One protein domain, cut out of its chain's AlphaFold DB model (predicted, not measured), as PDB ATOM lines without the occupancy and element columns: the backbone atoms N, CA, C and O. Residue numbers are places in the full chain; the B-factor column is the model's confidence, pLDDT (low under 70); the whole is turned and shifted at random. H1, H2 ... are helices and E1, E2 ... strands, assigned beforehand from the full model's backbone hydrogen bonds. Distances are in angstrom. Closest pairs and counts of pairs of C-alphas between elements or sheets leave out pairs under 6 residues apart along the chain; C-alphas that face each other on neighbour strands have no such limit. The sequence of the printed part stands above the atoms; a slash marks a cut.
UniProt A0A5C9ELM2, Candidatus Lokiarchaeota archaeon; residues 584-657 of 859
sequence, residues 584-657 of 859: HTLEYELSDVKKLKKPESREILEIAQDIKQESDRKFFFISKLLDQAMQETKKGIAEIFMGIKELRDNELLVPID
ATOM      1  N   HIS A 584     -31.455  -2.313   8.955       84.12
ATOM      2  CA  HIS A 584     -31.997  -3.620   8.591       84.12
ATOM      3  C   HIS A 584     -32.184  -4.511   9.813       84.12
ATOM      4  O   HIS A 584     -31.474  -4.389  10.811       84.12
ATOM      5  N   THR A 585     -33.111  -5.456   9.712       84.44
ATOM      6  CA  THR A 585     -33.246  -6.565  10.654       84.44
ATOM      7  C   THR A 585     -33.047  -7.908   9.967       84.44
ATOM      8  O   THR A 585     -33.086  -8.030   8.742       84.44
ATOM      9  N   LEU A 586     -32.807  -8.918  10.799       84.44
ATOM     10  CA  LEU A 586     -32.770 -10.314  10.396       84.44
ATOM     11  C   LEU A 586     -34.096 -10.971  10.758       84.44
ATOM     12  O   LEU A 586     -34.395 -11.106  11.953       84.44
ATOM     13  N   GLU A 587     -34.819 -11.416   9.737       79.06
ATOM     14  CA  GLU A 587     -36.027 -12.233   9.840       79.06
ATOM     15  C   GLU A 587     -35.869 -13.447   8.926       79.06
ATOM     16  O   GLU A 587     -35.883 -13.323   7.707       79.06
ATOM     17  N   TYR A 588     -35.642 -14.626   9.508       77.25
ATOM     18  CA  TYR A 588     -35.520 -15.865   8.741       77.25
ATOM     19  C   TYR A 588     -35.742 -17.106   9.611       77.25
ATOM     20  O   TYR A 588     -35.494 -17.093  10.820       77.25
ATOM     21  N   GLU A 589     -36.150 -18.207   8.980       73.38
ATOM     22  CA  GLU A 589     -36.192 -19.538   9.583       73.38
ATOM     23  C   GLU A 589     -34.950 -20.363   9.196       73.38
ATOM     24  O   GLU A 589     -34.282 -20.124   8.188       73.38
ATOM     25  N   LEU A 590     -34.634 -21.416   9.963       67.88
ATOM     26  CA  LEU A 590     -33.501 -22.317   9.672       67.88
ATOM     27  C   LEU A 590     -33.572 -22.961   8.269       67.88
ATOM     28  O   LEU A 590     -32.556 -23.404   7.727       67.88
ATOM     29  N   SER A 591     -34.762 -23.030   7.666       67.81
ATOM     30  CA  SER A 591     -34.974 -23.447   6.276       67.81
ATOM     31  C   SER A 591     -34.447 -22.447   5.246       67.81
ATOM     32  O   SER A 591     -34.016 -22.876   4.175       67.81
ATOM     33  N   ASP A 592     -34.431 -21.152   5.552       73.25
ATOM     34  CA  ASP A 592     -34.036 -20.094   4.616       73.25
ATOM     35  C   ASP A 592     -32.519 -20.018   4.442       73.25
ATOM     36  O   ASP A 592     -32.027 -19.798   3.337       73.25
ATOM     37  N   VAL A 593     -31.757 -20.378   5.479       75.81
ATOM     38  CA  VAL A 593     -30.289 -20.513   5.408       75.81
ATOM     39  C   VAL A 593     -29.866 -21.561   4.367       75.81
ATOM     40  O   VAL A 593     -28.810 -21.446   3.739       75.81
ATOM     41  N   LYS A 594     -30.710 -22.574   4.110       75.12
ATOM     42  CA  LYS A 594     -30.457 -23.599   3.080       75.12
ATOM     43  C   LYS A 594     -30.625 -23.070   1.652       75.12
ATOM     44  O   LYS A 594     -30.120 -23.709   0.729       75.12
ATOM     45  N   LYS A 595     -31.308 -21.933   1.458       77.12
ATOM     46  CA  LYS A 595     -31.483 -21.279   0.147       77.12
ATOM     47  C   LYS A 595     -30.224 -20.521  -0.291       77.12
ATOM     48  O   LYS A 595     -30.035 -20.317  -1.489       77.12
ATOM     49  N   LEU A 596     -29.337 -20.180   0.651       81.12
ATOM     50  CA  LEU A 596     -28.058 -19.524   0.375       81.12
ATOM     51  C   LEU A 596     -27.111 -20.472  -0.367       81.12
ATOM     52  O   LEU A 596     -26.704 -21.521   0.152       81.12
ATOM     53  N   LYS A 597     -26.763 -20.088  -1.598       77.50
ATOM     54  CA  LYS A 597     -25.954 -20.888  -2.528       77.50
ATOM     55  C   LYS A 597     -24.463 -20.687  -2.306       77.50
ATOM     56  O   LYS A 597     -23.680 -21.584  -2.617       77.50
ATOM     57  N   LYS A 598     -24.070 -19.519  -1.800       79.50
ATOM     58  CA  LYS A 598     -22.671 -19.137  -1.623       79.50
ATOM     59  C   LYS A 598     -22.218 -19.307  -0.168       79.50
ATOM     60  O   LYS A 598     -22.953 -18.908   0.737       79.50
ATOM     61  N   PRO A 599     -21.026 -19.883   0.078       77.75
ATOM     62  CA  PRO A 599     -20.474 -19.996   1.426       77.75
ATOM     63  C   PRO A 599     -20.206 -18.623   2.058       77.75
ATOM     64  O   PRO A 599     -20.432 -18.457   3.250       77.75
ATOM     65  N   GLU A 600     -19.837 -17.617   1.259       79.94
ATOM     66  CA  GLU A 600     -19.609 -16.247   1.732       79.94
ATOM     67  C   GLU A 600     -20.874 -15.626   2.346       79.94
ATOM     68  O   GLU A 600     -20.795 -14.923   3.344       79.94
ATOM     69  N   SER A 601     -22.050 -15.931   1.795       84.38
ATOM     70  CA  SER A 601     -23.331 -15.402   2.282       84.38
ATOM     71  C   SER A 601     -23.723 -15.970   3.649       84.38
ATOM     72  O   SER A 601     -24.449 -15.316   4.388       84.38
ATOM     73  N   ARG A 602     -23.242 -17.173   4.002       86.12
ATOM     74  CA  ARG A 602     -23.494 -17.792   5.316       86.12
ATOM     75  C   ARG A 602     -22.625 -17.177   6.406       86.12
ATOM     76  O   ARG A 602     -23.141 -16.876   7.469       86.12
ATOM     77  N   GLU A 603     -21.355 -16.919   6.106       84.56
ATOM     78  CA  GLU A 603     -20.454 -16.220   7.033       84.56
ATOM     79  C   GLU A 603     -20.945 -14.792   7.325       84.56
ATOM     80  O   GLU A 603     -20.942 -14.350   8.465       84.56
ATOM     81  N   ILE A 604     -21.444 -14.074   6.312       88.25
ATOM     82  CA  ILE A 604     -22.010 -12.729   6.517       88.25
ATOM     83  C   ILE A 604     -23.298 -12.777   7.342       88.25
ATOM     84  O   ILE A 604     -23.565 -11.852   8.104       88.25
ATOM     85  N   LEU A 605     -24.097 -13.839   7.201       88.75
ATOM     86  CA  LEU A 605     -25.282 -14.030   8.030       88.75
ATOM     87  C   LEU A 605     -24.910 -14.230   9.503       88.75
ATOM     88  O   LEU A 605     -25.567 -13.646  10.357       88.75
ATOM     89  N   GLU A 606     -23.858 -15.003   9.790       86.81
ATOM     90  CA  GLU A 606     -23.329 -15.194  11.151       86.81
ATOM     91  C   GLU A 606     -22.870 -13.855  11.750       86.81
ATOM     92  O   GLU A 606     -23.359 -13.461  12.805       86.81
ATOM     93  N   ILE A 607     -22.078 -13.070  11.013       87.44
ATOM     94  CA  ILE A 607     -21.634 -11.735  11.455       87.44
ATOM     95  C   ILE A 607     -22.826 -10.793  11.693       87.44
ATOM     96  O   ILE A 607     -22.864 -10.032  12.659       87.44
ATOM     97  N   ALA A 608     -23.845 -10.845  10.831       86.56
ATOM     98  CA  ALA A 608     -25.065 -10.064  11.012       86.56
ATOM     99  C   ALA A 608     -25.847 -10.477  12.275       86.56
ATOM    100  O   ALA A 608     -26.465  -9.623  12.921       86.56
ATOM    101  N   GLN A 609     -25.834 -11.765  12.644       85.94
ATOM    102  CA  GLN A 609     -26.420 -12.235  13.902       85.94
ATOM    103  C   GLN A 609     -25.636 -11.723  15.108       85.94
ATOM    104  O   GLN A 609     -26.262 -11.267  16.067       85.94
ATOM    105  N   ASP A 610     -24.308 -11.754  15.046       85.00
ATOM    106  CA  ASP A 610     -23.439 -11.291  16.127       85.00
ATOM    107  C   ASP A 610     -23.640  -9.790  16.377       85.00
ATOM    108  O   ASP A 610     -23.919  -9.377  17.503       85.00
ATOM    109  N   ILE A 611     -23.695  -8.976  15.316       83.12
ATOM    110  CA  ILE A 611     -24.010  -7.539  15.407       83.12
ATOM    111  C   ILE A 611     -25.367  -7.285  16.081       83.12
ATOM    112  O   ILE A 611     -25.516  -6.337  16.868       83.12
ATOM    113  N   LYS A 612     -26.378  -8.104  15.761       80.88
ATOM    114  CA  LYS A 612     -27.719  -8.008  16.354       80.88
ATOM    115  C   LYS A 612     -27.702  -8.388  17.841       80.88
ATOM    116  O   LYS A 612     -28.420  -7.767  18.619       80.88
ATOM    117  N   GLN A 613     -26.893  -9.369  18.243       78.44
ATOM    118  CA  GLN A 613     -26.764  -9.800  19.641       78.44
ATOM    119  C   GLN A 613     -25.951  -8.816  20.494       78.44
ATOM    120  O   GLN A 613     -26.315  -8.569  21.640       78.44
ATOM    121  N   GLU A 614     -24.898  -8.210  19.943       74.50
ATOM    122  CA  GLU A 614     -24.029  -7.268  20.663       74.50
ATOM    123  C   GLU A 614     -24.682  -5.910  20.956       74.50
ATOM    124  O   GLU A 614     -24.315  -5.234  21.915       74.50
ATOM    125  N   SER A 615     -25.612  -5.465  20.108       63.94
ATOM    126  CA  SER A 615     -26.121  -4.088  20.147       63.94
ATOM    127  C   SER A 615     -27.375  -3.878  21.001       63.94
ATOM    128  O   SER A 615     -27.800  -2.732  21.139       63.94
ATOM    129  N   ASP A 616     -27.981  -4.945  21.540       65.38
ATOM    130  CA  ASP A 616     -29.288  -4.950  22.240       65.38
ATOM    131  C   ASP A 616     -30.431  -4.262  21.443       65.38
ATOM    132  O   ASP A 616     -31.494  -3.918  21.961       65.38
ATOM    133  N   ARG A 617     -30.222  -4.050  20.134       70.38
ATOM    134  CA  ARG A 617     -31.150  -3.405  19.195       70.38
ATOM    135  C   ARG A 617     -31.721  -4.452  18.244       70.38
ATOM    136  O   ARG A 617     -31.038  -5.370  17.805       70.38
ATOM    137  N   LYS A 618     -32.988  -4.286  17.844       76.31
ATOM    138  CA  LYS A 618     -33.644  -5.184  16.869       76.31
ATOM    139  C   LYS A 618     -33.152  -5.001  15.425       76.31
ATOM    140  O   LYS A 618     -33.595  -5.745  14.550       76.31
ATOM    141  N   PHE A 619     -32.272  -4.034  15.177       81.62
ATOM    142  CA  PHE A 619     -31.807  -3.631  13.853       81.62
ATOM    143  C   PHE A 619     -30.327  -3.226  13.870       81.62
ATOM    144  O   PHE A 619     -29.788  -2.880  14.921       81.62
ATOM    145  N   PHE A 620     -29.692  -3.213  12.701       80.19
ATOM    146  CA  PHE A 620     -28.326  -2.732  12.487       80.19
ATOM    147  C   PHE A 620     -28.180  -2.081  11.108       80.19
ATOM    148  O   PHE A 620     -29.000  -2.291  10.222       80.19
ATOM    149  N   PHE A 621     -27.128  -1.293  10.905       81.12
ATOM    150  CA  PHE A 621     -26.848  -0.672   9.608       81.12
ATOM    151  C   PHE A 621     -25.940  -1.560   8.756       81.12
ATOM    152  O   PHE A 621     -25.004  -2.177   9.272       81.12
ATOM    153  N   ILE A 622     -26.174  -1.581   7.441       81.25
ATOM    154  CA  ILE A 622     -25.339  -2.330   6.488       81.25
ATOM    155  C   ILE A 622     -23.883  -1.847   6.508       81.25
ATOM    156  O   ILE A 622     -22.989  -2.657   6.301       81.25
ATOM    157  N   SER A 623     -23.625  -0.574   6.820       72.88
ATOM    158  CA  SER A 623     -22.266  -0.052   7.031       72.88
ATOM    159  C   SER A 623     -21.529  -0.792   8.150       72.88
ATOM    160  O   SER A 623     -20.431  -1.286   7.923       72.88
ATOM    161  N   LYS A 624     -22.169  -0.981   9.313       81.62
ATOM    162  CA  LYS A 624     -21.592  -1.751  10.427       81.62
ATOM    163  C   LYS A 624     -21.350  -3.214  10.037       81.62
ATOM    164  O   LYS A 624     -20.308  -3.770  10.371       81.62
ATOM    165  N   LEU A 625     -22.286  -3.821   9.299       84.19
ATOM    166  CA  LEU A 625     -22.118  -5.180   8.771       84.19
ATOM    167  C   LEU A 625     -20.945  -5.276   7.788       84.19
ATOM    168  O   LEU A 625     -20.181  -6.234   7.846       84.19
ATOM    169  N   LEU A 626     -20.785  -4.292   6.904       78.62
ATOM    170  CA  LEU A 626     -19.670  -4.219   5.961       78.62
ATOM    171  C   LEU A 626     -18.331  -4.100   6.693       78.62
ATOM    172  O   LEU A 626     -17.425  -4.876   6.397       78.62
ATOM    173  N   ASP A 627     -18.221  -3.181   7.654       77.56
ATOM    174  CA  ASP A 627     -16.983  -2.931   8.398       77.56
ATOM    175  C   ASP A 627     -16.537  -4.172   9.179       77.56
ATOM    176  O   ASP A 627     -15.385  -4.602   9.078       77.56
ATOM    177  N   GLN A 628     -17.469  -4.801   9.897       82.31
ATOM    178  CA  GLN A 628     -17.180  -5.990  10.692       82.31
ATOM    179  C   GLN A 628     -16.887  -7.208   9.806       82.31
ATOM    180  O   GLN A 628     -15.901  -7.914  10.023       82.31
ATOM    181  N   ALA A 629     -17.643  -7.400   8.719       84.69
ATOM    182  CA  ALA A 629     -17.360  -8.466   7.763       84.69
ATOM    183  C   ALA A 629     -15.998  -8.291   7.074       84.69
ATOM    184  O   ALA A 629     -15.322  -9.285   6.804       84.69
ATOM    185  N   MET A 630     -15.559  -7.058   6.807       77.12
ATOM    186  CA  MET A 630     -14.228  -6.789   6.253       77.12
ATOM    187  C   MET A 630     -13.109  -7.174   7.225       77.12
ATOM    188  O   MET A 630     -12.095  -7.727   6.792       77.12
ATOM    189  N   GLN A 631     -13.297  -6.912   8.519       81.69
ATOM    190  CA  GLN A 631     -12.318  -7.233   9.560       81.69
ATOM    191  C   GLN A 631     -12.240  -8.742   9.834       81.69
ATOM    192  O   GLN A 631     -11.143  -9.300   9.906       81.69
ATOM    193  N   GLU A 632     -13.388  -9.414   9.934       84.44
ATOM    194  CA  GLU A 632     -13.466 -10.811  10.374       84.44
ATOM    195  C   GLU A 632     -13.229 -11.820   9.242       84.44
ATOM    196  O   GLU A 632     -12.520 -12.811   9.430       84.44
ATOM    197  N   THR A 633     -13.752 -11.569   8.036       79.06
ATOM    198  CA  THR A 633     -13.663 -12.551   6.935       79.06
ATOM    199  C   THR A 633     -12.368 -12.455   6.127       79.06
ATOM    200  O   THR A 633     -12.031 -13.387   5.395       79.06
ATOM    201  N   LYS A 634     -11.642 -11.326   6.209       77.81
ATOM    202  CA  LYS A 634     -10.499 -10.980   5.332       77.81
ATOM    203  C   LYS A 634     -10.815 -11.081   3.827       77.81
ATOM    204  O   LYS A 634      -9.900 -11.191   3.007       77.81
ATOM    205  N   LYS A 635     -12.100 -11.067   3.452       77.25
ATOM    206  CA  LYS A 635     -12.563 -11.143   2.061       77.25
ATOM    207  C   LYS A 635     -12.564  -9.768   1.412       77.25
ATOM    208  O   LYS A 635     -12.612  -8.731   2.074       77.25
ATOM    209  N   GLY A 636     -12.511  -9.750   0.082       69.62
ATOM    210  CA  GLY A 636     -12.621  -8.493  -0.650       69.62
ATOM    211  C   GLY A 636     -14.022  -7.898  -0.495       69.62
ATOM    212  O   GLY A 636     -15.006  -8.635  -0.493       69.62
ATOM    213  N   ILE A 637     -14.130  -6.564  -0.479       67.19
ATOM    214  CA  ILE A 637     -15.405  -5.810  -0.461       67.19
ATOM    215  C   ILE A 637     -16.446  -6.412  -1.425       67.19
ATOM    216  O   ILE A 637     -17.623  -6.520  -1.106       67.19
ATOM    217  N   ALA A 638     -16.001  -6.871  -2.595       64.62
ATOM    218  CA  ALA A 638     -16.829  -7.520  -3.607       64.62
ATOM    219  C   ALA A 638     -17.588  -8.759  -3.125       64.62
ATOM    220  O   ALA A 638     -18.756  -8.956  -3.459       64.62
ATOM    221  N   GLU A 639     -16.892  -9.631  -2.407       76.50
ATOM    222  CA  GLU A 639     -17.413 -10.908  -1.926       76.50
ATOM    223  C   GLU A 639     -18.400 -10.666  -0.791       76.50
ATOM    224  O   GLU A 639     -19.469 -11.274  -0.771       76.50
ATOM    225  N   ILE A 640     -18.092  -9.678   0.050       80.38
ATOM    226  CA  ILE A 640     -18.960  -9.225   1.132       80.38
ATOM    227  C   ILE A 640     -20.259  -8.636   0.560       80.38
ATOM    228  O   ILE A 640     -21.352  -9.088   0.892       80.38
ATOM    229  N   PHE A 641     -20.173  -7.718  -0.405       76.50
ATOM    230  CA  PHE A 641     -21.362  -7.165  -1.065       76.50
ATOM    231  C   PHE A 641     -22.201  -8.225  -1.782       76.50
ATOM    232  O   PHE A 641     -23.428  -8.161  -1.759       76.50
ATOM    233  N   MET A 642     -21.564  -9.209  -2.422       78.25
ATOM    234  CA  MET A 642     -22.288 -10.301  -3.071       78.25
ATOM    235  C   MET A 642     -23.068 -11.162  -2.080       78.25
ATOM    236  O   MET A 642     -24.111 -11.689  -2.471       78.25
ATOM    237  N   GLY A 643     -22.566 -11.323  -0.854       83.19
ATOM    238  CA  GLY A 643     -23.281 -12.051   0.182       83.19
ATOM    239  C   GLY A 643     -24.381 -11.215   0.832       83.19
ATOM    240  O   GLY A 643     -25.501 -11.702   0.929       83.19
ATOM    241  N   ILE A 644     -24.145  -9.929   1.126       83.94
ATOM    242  CA  ILE A 644     -25.199  -9.001   1.593       83.94
ATOM    243  C   ILE A 644     -26.346  -8.925   0.577       83.94
ATOM    244  O   ILE A 644     -27.517  -9.002   0.948       83.94
ATOM    245  N   LYS A 645     -26.023  -8.840  -0.720       81.19
ATOM    246  CA  LYS A 645     -27.025  -8.856  -1.787       81.19
ATOM    247  C   LYS A 645     -27.836 -10.151  -1.777       81.19
ATOM    248  O   LYS A 645     -29.051 -10.094  -1.860       81.19
ATOM    249  N   GLU A 646     -27.187 -11.310  -1.668       83.88
ATOM    250  CA  GLU A 646     -27.894 -12.598  -1.649       83.88
ATOM    251  C   GLU A 646     -28.785 -12.749  -0.410       83.88
ATOM    252  O   GLU A 646     -29.873 -13.308  -0.520       83.88
ATOM    253  N   LEU A 647     -28.367 -12.221   0.743       85.50
ATOM    254  CA  LEU A 647     -29.196 -12.185   1.948       85.50
ATOM    255  C   LEU A 647     -30.443 -11.316   1.758       85.50
ATOM    256  O   LEU A 647     -31.522 -11.708   2.192       85.50
ATOM    257  N   ARG A 648     -30.318 -10.179   1.064       82.25
ATOM    258  CA  ARG A 648     -31.455  -9.305   0.746       82.25
ATOM    259  C   ARG A 648     -32.374  -9.898  -0.325       82.25
ATOM    260  O   ARG A 648     -33.584  -9.891  -0.155       82.25
ATOM    261  N   ASP A 649     -31.806 -10.457  -1.395       80.88
ATOM    262  CA  ASP A 649     -32.552 -11.085  -2.498       80.88
ATOM    263  C   ASP A 649     -33.379 -12.299  -2.022       80.88
ATOM    264  O   ASP A 649     -34.358 -12.671  -2.663       80.88
ATOM    265  N   ASN A 650     -32.978 -12.938  -0.915       82.75
ATOM    266  CA  ASN A 650     -33.709 -14.039  -0.279       82.75
ATOM    267  C   ASN A 650     -34.516 -13.589   0.957       82.75
ATOM    268  O   ASN A 650     -34.934 -14.448   1.729       82.75
ATOM    269  N   GLU A 651     -34.706 -12.279   1.152       83.56
ATOM    270  CA  GLU A 651     -35.512 -11.684   2.233       83.56
ATOM    271  C   GLU A 651     -35.033 -12.009   3.664       83.56
ATOM    272  O   GLU A 651     -35.768 -11.793   4.617       83.56
ATOM    273  N   LEU A 652     -33.786 -12.470   3.858       85.19
ATOM    274  CA  LEU A 652     -33.223 -12.683   5.205       85.19
ATOM    275  C   LEU A 652     -32.779 -11.372   5.863       85.19
ATOM    276  O   LEU A 652     -32.699 -11.285   7.088       85.19
ATOM    277  N   LEU A 653     -32.429 -10.380   5.042       83.94
ATOM    278  CA  LEU A 653     -31.994  -9.047   5.445       83.94
ATOM    279  C   LEU A 653     -33.060  -8.047   4.990       83.94
ATOM    280  O   LEU A 653     -33.132  -7.717   3.804       83.94
ATOM    281  N   VAL A 654     -33.893  -7.593   5.926       82.06
ATOM    282  CA  VAL A 654     -35.079  -6.775   5.631       82.06
ATOM    283  C   VAL A 654     -34.840  -5.334   6.085       82.06
ATOM    284  O   VAL A 654     -34.524  -5.128   7.261       82.06
ATOM    285  N   PRO A 655     -34.958  -4.330   5.198       78.94
ATOM    286  CA  PRO A 655     -34.841  -2.927   5.582       78.94
ATOM    287  C   PRO A 655     -36.034  -2.501   6.450       78.94
ATOM    288  O   PRO A 655     -37.179  -2.858   6.183       78.94
ATOM    289  N   ILE A 656     -35.756  -1.714   7.484       73.38
ATOM    290  CA  ILE A 656     -36.727  -1.068   8.365       73.38
ATOM    291  C   ILE A 656     -36.784   0.405   7.986       73.38
ATOM    292  O   ILE A 656     -35.762   1.086   7.923       73.38
ATOM    293  N   ASP A 657     -37.991   0.911   7.771       64.88
ATOM    294  CA  ASP A 657     -38.204   2.333   7.544       64.88
ATOM    295  C   ASP A 657     -37.919   3.125   8.834       64.88
ATOM    296  O   ASP A 657     -38.503   2.840   9.884       64.88
TER     297      ASP A 657
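AT A GLANCE: This is residues 584 to 657 of the 859 residues of a protein of Candidatus Lokiarchaeota archaeon (UniProt A0A5C9ELM2). Three crossed helices, H1, H2 and H3, pack on one another as a compact cluster, their centres making a triangle, and a tiny two-strand ladder of E1 and E2 at one side brings the two ends of the printed part together. Between E1 and H1, residues 587 to 598 make a long arc round the outside of this cluster. The printed part has 74 residues, with three named helices and two named strands in the order E1, H1, H2, H3, E2; the sheet, in the order E1 - E2, is antiparallel, and the class is mostly helix. The whole is compact, with a radius of gyration of the C-alphas of 11.2 A, and rounded, with spans of 27 by 26 by 20 A.

IN THESE COORDINATES: Find C-alpha 584 at (-31.997, -3.620, 8.591), where strand E1, residues 584 to 586, begins. Go on to C-alpha 599 at (-20.474, -19.996, 1.426); from there helix H1, residues 599 to 614, runs 23.3 A. Next look for helix H2, residues 622 to 633, 15.5 A long, and helix H3, residues 637 to 649, 18.1 A long. Strand E2, residues 653 to 655, ends at C-alpha 655, at (-34.841, -2.927, 5.582).

HOW THE PARTS SIT: Start with H1, which touches H2; the closest C-alphas, of Ala 608 and Leu 625, are 6.1 A apart. These two helices run opposite ways at a steep tilt of 64 degrees. With residues 600 to 605 alone H1 touches H3, where the closest C-alphas, of Ser 601 and Gly 643, are 4.0 A apart; the two lines are about perpendicular, at 79 degrees. H2, with residues 626 to 630 alone, touches residues 637 to 641 of H3; the closest C-alphas, of Ala 629 and Ile 640, are 6.9 A apart. H2 and H3 run opposite ways at a steep tilt of 54 degrees. In H1, H2 and H3 every O i to N i+4 pair is within hydrogen-bond range. Now look at the antiparallel neighbours E1 and E2: N 585 and O 654 are within hydrogen-bond range at 2.8 A, and N 654 and O 585 at 3.0 A. The closest C-alphas of E1 and H1, of Leu 586 and Gln 609, are 7.5 A apart, and those of E2 and H3, of Leu 653 and Leu 647, 5.5 A. E1 and H3 are apart, as are H1 and E2, and H2 and E2.

THE WHOLE: The two C-alphas farthest apart, of Lys 634 and Asp 657, are 30.8 A from each other, while the first and last printed C-alphas, of His 584 and Asp 657, are 8.7 A apart. The printed part has no cut. The link from E1 to H1, 12 residues, is long; that from H1 to H2 is short, and those from H2 to H3 and from H3 to E2 are tight. In the B-factor column, the mean pLDDT of the printed part is 79.2; look for values under 70 at residues 590 to 591, 615 to 616, 636 to 638 and 657.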